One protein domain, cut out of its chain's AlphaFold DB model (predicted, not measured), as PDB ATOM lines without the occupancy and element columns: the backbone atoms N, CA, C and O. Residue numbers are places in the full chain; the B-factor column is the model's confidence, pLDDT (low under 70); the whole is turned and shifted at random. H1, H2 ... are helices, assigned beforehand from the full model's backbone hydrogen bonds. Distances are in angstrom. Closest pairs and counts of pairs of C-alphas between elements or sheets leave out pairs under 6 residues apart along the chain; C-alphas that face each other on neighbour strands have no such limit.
ATOM      1  N   THR A  10     -20.681 -16.513  16.867       87.56
ATOM      2  CA  THR A  10     -21.751 -15.875  16.091       87.56
ATOM      3  C   THR A  10     -22.844 -16.915  15.836       87.56
ATOM      4  O   THR A  10     -22.617 -18.096  16.086       87.56
ATOM      5  N   GLY A  11     -24.022 -16.487  15.381       84.19
ATOM      6  CA  GLY A  11     -25.217 -17.336  15.281       84.19
ATOM      7  C   GLY A  11     -26.236 -17.033  16.382       84.19
ATOM      8  O   GLY A  11     -25.922 -16.365  17.373       84.19
ATOM      9  N   GLU A  12     -27.473 -17.480  16.184       83.06
ATOM     10  CA  GLU A  12     -28.603 -17.244  17.093       83.06
ATOM     11  C   GLU A  12     -29.016 -18.505  17.866       83.06
ATOM     12  O   GLU A  12     -29.710 -18.423  18.881       83.06
ATOM     13  N   ASN A  13     -28.604 -19.686  17.406       84.44
ATOM     14  CA  ASN A  13     -29.003 -20.979  17.940       84.44
ATOM     15  C   ASN A  13     -27.915 -22.053  17.720       84.44
ATOM     16  O   ASN A  13     -26.837 -21.808  17.192       84.44
ATOM     17  N   ALA A  14     -28.173 -23.280  18.181       82.00
ATOM     18  CA  ALA A  14     -27.201 -24.371  18.081       82.00
ATOM     19  C   ALA A  14     -26.989 -24.893  16.644       82.00
ATOM     20  O   ALA A  14     -26.035 -25.633  16.418       82.00
ATOM     21  N   LEU A  15     -27.867 -24.551  15.690       89.19
ATOM     22  CA  LEU A  15     -27.738 -24.978  14.291       89.19
ATOM     23  C   LEU A  15     -26.837 -24.044  13.481       89.19
ATOM     24  O   LEU A  15     -26.197 -24.501  12.538       89.19
ATOM     25  N   ASP A  16     -26.800 -22.756  13.826       88.75
ATOM     26  CA  ASP A  16     -26.055 -21.720  13.103       88.75
ATOM     27  C   ASP A  16     -24.870 -21.148  13.896       88.75
ATOM     28  O   ASP A  16     -24.220 -20.206  13.434       88.75
ATOM     29  N   ILE A  17     -24.560 -21.723  15.066       89.06
ATOM     30  CA  ILE A  17     -23.409 -21.313  15.869       89.06
ATOM     31  C   ILE A  17     -22.103 -21.482  15.080       89.06
ATOM     32  O   ILE A  17     -21.775 -22.563  14.592       89.06
ATOM     33  N   SER A  18     -21.332 -20.402  14.975       89.44
ATOM     34  CA  SER A  18     -20.054 -20.355  14.260       89.44
ATOM     35  C   SER A  18     -19.026 -19.504  15.008       89.44
ATOM     36  O   SER A  18     -19.371 -18.730  15.901       89.44
ATOM     37  N   LEU A  19     -17.743 -19.626  14.663       87.81
ATOM     38  CA  LEU A  19     -16.688 -18.762  15.196       87.81
ATOM     39  C   LEU A  19     -16.860 -17.328  14.670       87.81
ATOM     40  O   LEU A  19     -17.261 -17.110  13.530       87.81
ATOM     41  N   ASN A  20     -16.556 -16.329  15.497       88.38
ATOM     42  CA  ASN A  20     -16.525 -14.943  15.039       88.38
ATOM     43  C   ASN A  20     -15.415 -14.737  13.992       88.38
ATOM     44  O   ASN A  20     -14.259 -15.084  14.237       88.38
ATOM     45  N   SER A  21     -15.745 -14.109  12.858       87.69
ATOM     46  CA  SER A  21     -14.818 -13.895  11.736       87.69
ATOM     47  C   SER A  21     -13.549 -13.115  12.113       87.69
ATOM     48  O   SER A  21     -12.518 -13.257  11.464       87.69
ATOM     49  N   VAL A  22     -13.597 -12.295  13.170       86.75
ATOM     50  CA  VAL A  22     -12.428 -11.565  13.698       86.75
ATOM     51  C   VAL A  22     -11.416 -12.508  14.363       86.75
ATOM     52  O   VAL A  22     -10.214 -12.258  14.303       86.75
ATOM     53  N   ILE A  23     -11.890 -13.593  14.981       86.31
ATOM     54  CA  ILE A  23     -11.040 -14.630  15.581       86.31
ATOM     55  C   ILE A  23     -10.607 -15.644  14.520       86.31
ATOM     56  O   ILE A  23      -9.476 -16.119  14.550       86.31
ATOM     57  N   GLU A  24     -11.485 -15.959  13.566       87.12
ATOM     58  CA  GLU A  24     -11.158 -16.840  12.441       87.12
ATOM     59  C   GLU A  24     -10.018 -16.269  11.581       87.12
ATOM     60  O   GLU A  24      -9.118 -17.004  11.179       87.12
ATOM     61  N   GLY A  25     -10.026 -14.953  11.341       86.69
ATOM     62  CA  GLY A  25      -8.976 -14.271  10.583       86.69
ATOM     63  C   GLY A  25      -7.645 -14.111  11.327       86.69
ATOM     64  O   GLY A  25      -6.604 -14.036  10.677       86.69
ATOM     65  N   ASP A  26      -7.656 -14.059  12.664       87.19
ATOM     66  CA  ASP A  26      -6.445 -13.986  13.489       87.19
ATOM     67  C   ASP A  26      -6.699 -14.514  14.911       87.19
ATOM     68  O   ASP A  26      -7.408 -13.909  15.724       87.19
ATOM     69  N   THR A  27      -6.060 -15.639  15.237       84.75
ATOM     70  CA  THR A  27      -6.185 -16.313  16.535       84.75
ATOM     71  C   THR A  27      -5.491 -15.564  17.677       84.75
ATOM     72  O   THR A  27      -5.790 -15.834  18.842       84.75
ATOM     73  N   ASN A  28      -4.628 -14.581  17.385       83.19
ATOM     74  CA  ASN A  28      -4.018 -13.722  18.409       83.19
ATOM     75  C   ASN A  28      -5.029 -12.771  19.065       83.19
ATOM     76  O   ASN A  28      -4.758 -12.230  20.136       83.19
ATOM     77  N   ASN A  29      -6.212 -12.602  18.467       83.19
ATOM     78  CA  ASN A  29      -7.303 -11.819  19.048       83.19
ATOM     79  C   ASN A  29      -7.995 -12.525  20.230       83.19
ATOM     80  O   ASN A  29      -8.863 -11.937  20.880       83.19
ATOM     81  N   ILE A  30      -7.628 -13.775  20.538       82.75
ATOM     82  CA  ILE A  30      -8.155 -14.499  21.695       82.75
ATOM     83  C   ILE A  30      -7.470 -14.005  22.975       82.75
ATOM     84  O   ILE A  30      -6.280 -14.224  23.198       82.75
ATOM     85  N   ALA A  31      -8.251 -13.407  23.874       79.62
ATOM     86  CA  ALA A  31      -7.787 -13.025  25.205       79.62
ATOM     87  C   ALA A  31      -7.614 -14.265  26.106       79.62
ATOM     88  O   ALA A  31      -8.552 -14.719  26.759       79.62
ATOM     89  N   THR A  32      -6.406 -14.832  26.133       82.44
ATOM     90  CA  THR A  32      -6.073 -16.020  26.947       82.44
ATOM     91  C   THR A  32      -5.582 -15.685  28.357       82.44
ATOM     92  O   THR A  32      -5.656 -16.541  29.246       82.44
ATOM     93  N   GLY A  33      -5.109 -14.458  28.578       82.44
ATOM     94  CA  GLY A  33      -4.533 -14.011  29.841       82.44
ATOM     95  C   GLY A  33      -5.428 -13.067  30.637       82.44
ATOM     96  O   GLY A  33      -6.356 -12.468  30.099       82.44
ATOM     97  N   VAL A  34      -5.136 -12.918  31.930       82.25
ATOM     98  CA  VAL A  34      -5.808 -11.942  32.801       82.25
ATOM     99  C   VAL A  34      -4.962 -10.674  32.938       82.25
ATOM    100  O   VAL A  34      -3.737 -10.746  33.039       82.25
ATOM    101  N   VAL A  35      -5.616  -9.512  32.955       81.69
ATOM    102  CA  VAL A  35      -4.980  -8.252  33.358       81.69
ATOM    103  C   VAL A  35      -5.021  -8.186  34.877       81.69
ATOM    104  O   VAL A  35      -6.082  -8.379  35.473       81.69
ATOM    105  N   ASP A  36      -3.878  -7.930  35.506       79.38
ATOM    106  CA  ASP A  36      -3.818  -7.752  36.951       79.38
ATOM    107  C   ASP A  36      -4.576  -6.466  37.339       79.38
ATOM    108  O   ASP A  36      -4.183  -5.374  36.918       79.38
ATOM    109  N   PRO A  37      -5.654  -6.558  38.141       75.38
ATOM    110  CA  PRO A  37      -6.469  -5.402  38.506       75.38
ATOM    111  C   PRO A  37      -5.730  -4.395  39.399       75.38
ATOM    112  O   PRO A  37      -6.180  -3.259  39.528       75.38
ATOM    113  N   SER A  38      -4.613  -4.790  40.018       78.69
ATOM    114  CA  SER A  38      -3.817  -3.938  40.905       78.69
ATOM    115  C   SER A  38      -2.683  -3.202  40.189       78.69
ATOM    116  O   SER A  38      -2.350  -2.080  40.568       78.69
ATOM    117  N   THR A  39      -2.111  -3.796  39.138       77.75
ATOM    118  CA  THR A  39      -0.964  -3.226  38.408       77.75
ATOM    119  C   THR A  39      -1.296  -2.792  36.981       77.75
ATOM    120  O   THR A  39      -0.492  -2.099  36.362       77.75
ATOM    121  N   GLY A  40      -2.455  -3.182  36.440       75.62
ATOM    122  CA  GLY A  40      -2.855  -2.909  35.056       75.62
ATOM    123  C   GLY A  40      -1.988  -3.614  34.006       75.62
ATOM    124  O   GLY A  40      -2.178  -3.401  32.809       75.62
ATOM    125  N   ASN A  41      -1.042  -4.450  34.437       74.56
ATOM    126  CA  ASN A  41      -0.117  -5.152  33.564       74.56
ATOM    127  C   ASN A  41      -0.690  -6.510  33.152       74.56
ATOM    128  O   ASN A  41      -1.354  -7.200  33.928       74.56
ATOM    129  N   TYR A  42      -0.376  -6.914  31.924       72.44
ATOM    130  CA  TYR A  42      -0.598  -8.267  31.432       72.44
ATOM    131  C   TYR A  42       0.752  -8.990  31.368       72.44
ATOM    132  O   TYR A  42       1.713  -8.508  30.768       72.44
ATOM    133  N   GLY A  43       0.847 -10.148  32.020       73.56
ATOM    134  CA  GLY A  43       2.039 -10.987  31.931       73.56
ATOM    135  C   GLY A  43       2.149 -11.600  30.534       73.56
ATOM    136  O   GLY A  43       1.219 -12.272  30.086       73.56
ATOM    137  N   VAL A  44       3.273 -11.389  29.844       74.00
ATOM    138  CA  VAL A  44       3.539 -12.024  28.542       74.00
ATOM    139  C   VAL A  44       3.502 -13.547  28.720       74.00
ATOM    140  O   VAL A  44       4.224 -14.091  29.551       74.00
ATOM    141  N   GLY A  45       2.639 -14.229  27.961       76.69
ATOM    142  CA  GLY A  45       2.445 -15.683  28.051       76.69
ATOM    143  C   GLY A  45       1.439 -16.155  29.110       76.69
ATOM    144  O   GLY A  45       1.336 -17.358  29.343       76.69
ATOM    145  N   ASN A  46       0.686 -15.257  29.755       83.38
ATOM    146  CA  ASN A  46      -0.380 -15.657  30.677       83.38
ATOM    147  C   ASN A  46      -1.534 -16.347  29.921       83.38
ATOM    148  O   ASN A  46      -2.082 -15.785  28.979       83.38
ATOM    149  N   ASN A  47      -1.920 -17.545  30.364       86.56
ATOM    150  CA  ASN A  47      -3.001 -18.349  29.787       86.56
ATOM    151  C   ASN A  47      -4.106 -18.684  30.811       86.56
ATOM    152  O   ASN A  47      -4.822 -19.676  30.661       86.56
ATOM    153  N   SER A  48      -4.241 -17.889  31.880       87.31
ATOM    154  CA  SER A  48      -5.135 -18.192  33.003       87.31
ATOM    155  C   SER A  48      -6.613 -18.300  32.600       87.31
ATOM    156  O   SER A  48      -7.323 -19.146  33.145       87.31
ATOM    157  N   ILE A  49      -7.086 -17.505  31.629       85.81
ATOM    158  CA  ILE A  49      -8.465 -17.604  31.117       85.81
ATOM    159  C   ILE A  49      -8.638 -18.907  30.337       85.81
ATOM    160  O   ILE A  49      -9.610 -19.625  30.558       85.81
ATOM    161  N   ALA A  50      -7.672 -19.260  29.485       85.62
ATOM    162  CA  ALA A  50      -7.709 -20.509  28.725       85.62
ATOM    163  C   ALA A  50      -7.733 -21.740  29.649       85.62
ATOM    164  O   ALA A  50      -8.527 -22.656  29.441       85.62
ATOM    165  N   LEU A  51      -6.933 -21.732  30.722       89.56
ATOM    166  CA  LEU A  51      -6.965 -22.776  31.751       89.56
ATOM    167  C   LEU A  51      -8.301 -22.814  32.502       89.56
ATOM    168  O   LEU A  51      -8.813 -23.892  32.787       89.56
ATOM    169  N   SER A  52      -8.889 -21.651  32.789       87.88
ATOM    170  CA  SER A  52     -10.201 -21.569  33.444       87.88
ATOM    171  C   SER A  52     -11.314 -22.136  32.561       87.88
ATOM    172  O   SER A  52     -12.182 -22.843  33.065       87.88
ATOM    173  N   ILE A  53     -11.265 -21.885  31.248       86.56
ATOM    174  CA  ILE A  53     -12.186 -22.478  30.269       86.56
ATOM    175  C   ILE A  53     -11.981 -23.995  30.200       86.56
ATOM    176  O   ILE A  53     -12.956 -24.736  30.267       86.56
ATOM    177  N   ALA A  54     -10.736 -24.472  30.133       87.88
ATOM    178  CA  ALA A  54     -10.448 -25.907  30.139       87.88
ATOM    179  C   ALA A  54     -10.983 -26.594  31.410       87.88
ATOM    180  O   ALA A  54     -11.568 -27.674  31.338       87.88
ATOM    181  N   ALA A  55     -10.874 -25.937  32.568       90.19
ATOM    182  CA  ALA A  55     -11.385 -26.450  33.837       90.19
ATOM    183  C   ALA A  55     -12.922 -26.557  33.890       90.19
ATOM    184  O   ALA A  55     -13.444 -27.341  34.691       90.19
ATOM    185  N   LEU A  56     -13.661 -25.829  33.038       88.06
ATOM    186  CA  LEU A  56     -15.122 -25.951  32.953       88.06
ATOM    187  C   LEU A  56     -15.560 -27.359  32.551       88.06
ATOM    188  O   LEU A  56     -16.615 -27.798  32.996       88.06
ATOM    189  N   GLN A  57     -14.744 -28.086  31.780       86.06
ATOM    190  CA  GLN A  57     -15.039 -29.465  31.384       86.06
ATOM    191  C   GLN A  57     -15.317 -30.362  32.599       86.06
ATOM    192  O   GLN A  57     -16.253 -31.157  32.583       86.06
ATOM    193  N   SER A  58     -14.518 -30.208  33.655       88.00
ATOM    194  CA  SER A  58     -14.630 -30.964  34.908       88.00
ATOM    195  C   SER A  58     -15.511 -30.293  35.963       88.00
ATOM    196  O   SER A  58     -15.725 -30.857  37.033       88.00
ATOM    197  N   LYS A  59     -15.987 -29.070  35.713       90.44
ATOM    198  CA  LYS A  59     -16.753 -28.312  36.700       90.44
ATOM    199  C   LYS A  59     -18.220 -28.735  36.666       90.44
ATOM    200  O   LYS A  59     -18.837 -28.794  35.601       90.44
ATOM    201  N   LEU A  60     -18.789 -28.957  37.848       90.88
ATOM    202  CA  LEU A  60     -20.221 -29.184  38.014       90.88
ATOM    203  C   LEU A  60     -20.947 -27.860  37.774       90.88
ATOM    204  O   LEU A  60     -20.882 -26.954  38.598       90.88
ATOM    205  N   THR A  61     -21.535 -27.717  36.593       88.81
ATOM    206  CA  THR A  61     -22.196 -26.476  36.142       88.81
ATOM    207  C   THR A  61     -23.561 -26.735  35.520       88.81
ATOM    208  O   THR A  61     -24.360 -25.818  35.348       88.81
ATOM    209  N   MET A  62     -23.848 -27.990  35.172       87.88
ATOM    210  CA  MET A  62     -25.102 -28.401  34.560       87.88
ATOM    211  C   MET A  62     -26.042 -28.980  35.623       87.88
ATOM    212  O   MET A  62     -25.604 -29.417  36.691       87.88
ATOM    213  N   SER A  63     -27.347 -28.983  35.330       83.25
ATOM    214  CA  SER A  63     -28.404 -29.474  36.232       83.25
ATOM    215  C   SER A  63     -28.303 -28.898  37.653       83.25
ATOM    216  O   SER A  63     -28.259 -29.645  38.629       83.25
ATOM    217  N   THR A  64     -28.243 -27.566  37.766       87.00
ATOM    218  CA  THR A  64     -28.093 -26.862  39.057       87.00
ATOM    219  C   THR A  64     -26.782 -27.236  39.762       87.00
ATOM    220  O   THR A  64     -26.782 -27.645  40.918       87.00
TER     221      THR A  64
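This is residues 10 to 64 of the 148 residues of the protein "Flagellar hook-associated protein 1" of Nitrospinae bacterium RIFCSPLOWO2_12_FULL_45_22 (UniProt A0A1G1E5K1). What would one see first? Little regular structure: an open, flat V of mostly loop, one arm passing through short helix H1, the other made by H2 and the tail after it, with a loop at residues 36 to 41 sticking out where the chain folds back. What is it made of? The printed part has 55 residues, all helix by class, with H1 then H2 holding only 14 and no named strand. How spread is it? It is only just loose, close to extended, with a radius of gyration of the C-alphas of 14.9 A and spans of 41 by 35 by 16 A.

Where is H1? It is residues 21 to 25, 6.0 A long, from C-alpha 21 at (-14.818, -13.895, 11.736). Where is H2? It is residues 48 to 56, 12.6 A long, ending at C-alpha 56 at (-15.122, -25.951, 32.953).

Do the helices meet? H1 and H2 are apart, with no C-alpha of the one within 8 A of the other. What do their backbones show? Every O i to N i+4 pair is within hydrogen-bond range in H1 and H2.

How large is it? The two C-alphas farthest apart, those of Leu 15 and Thr 39, are 42.1 A apart. Is anything missing or uncertain? The printed part has no cut, the H1 to H2 link is long at 22 residues, and no printed residue is under 70 in pLDDT.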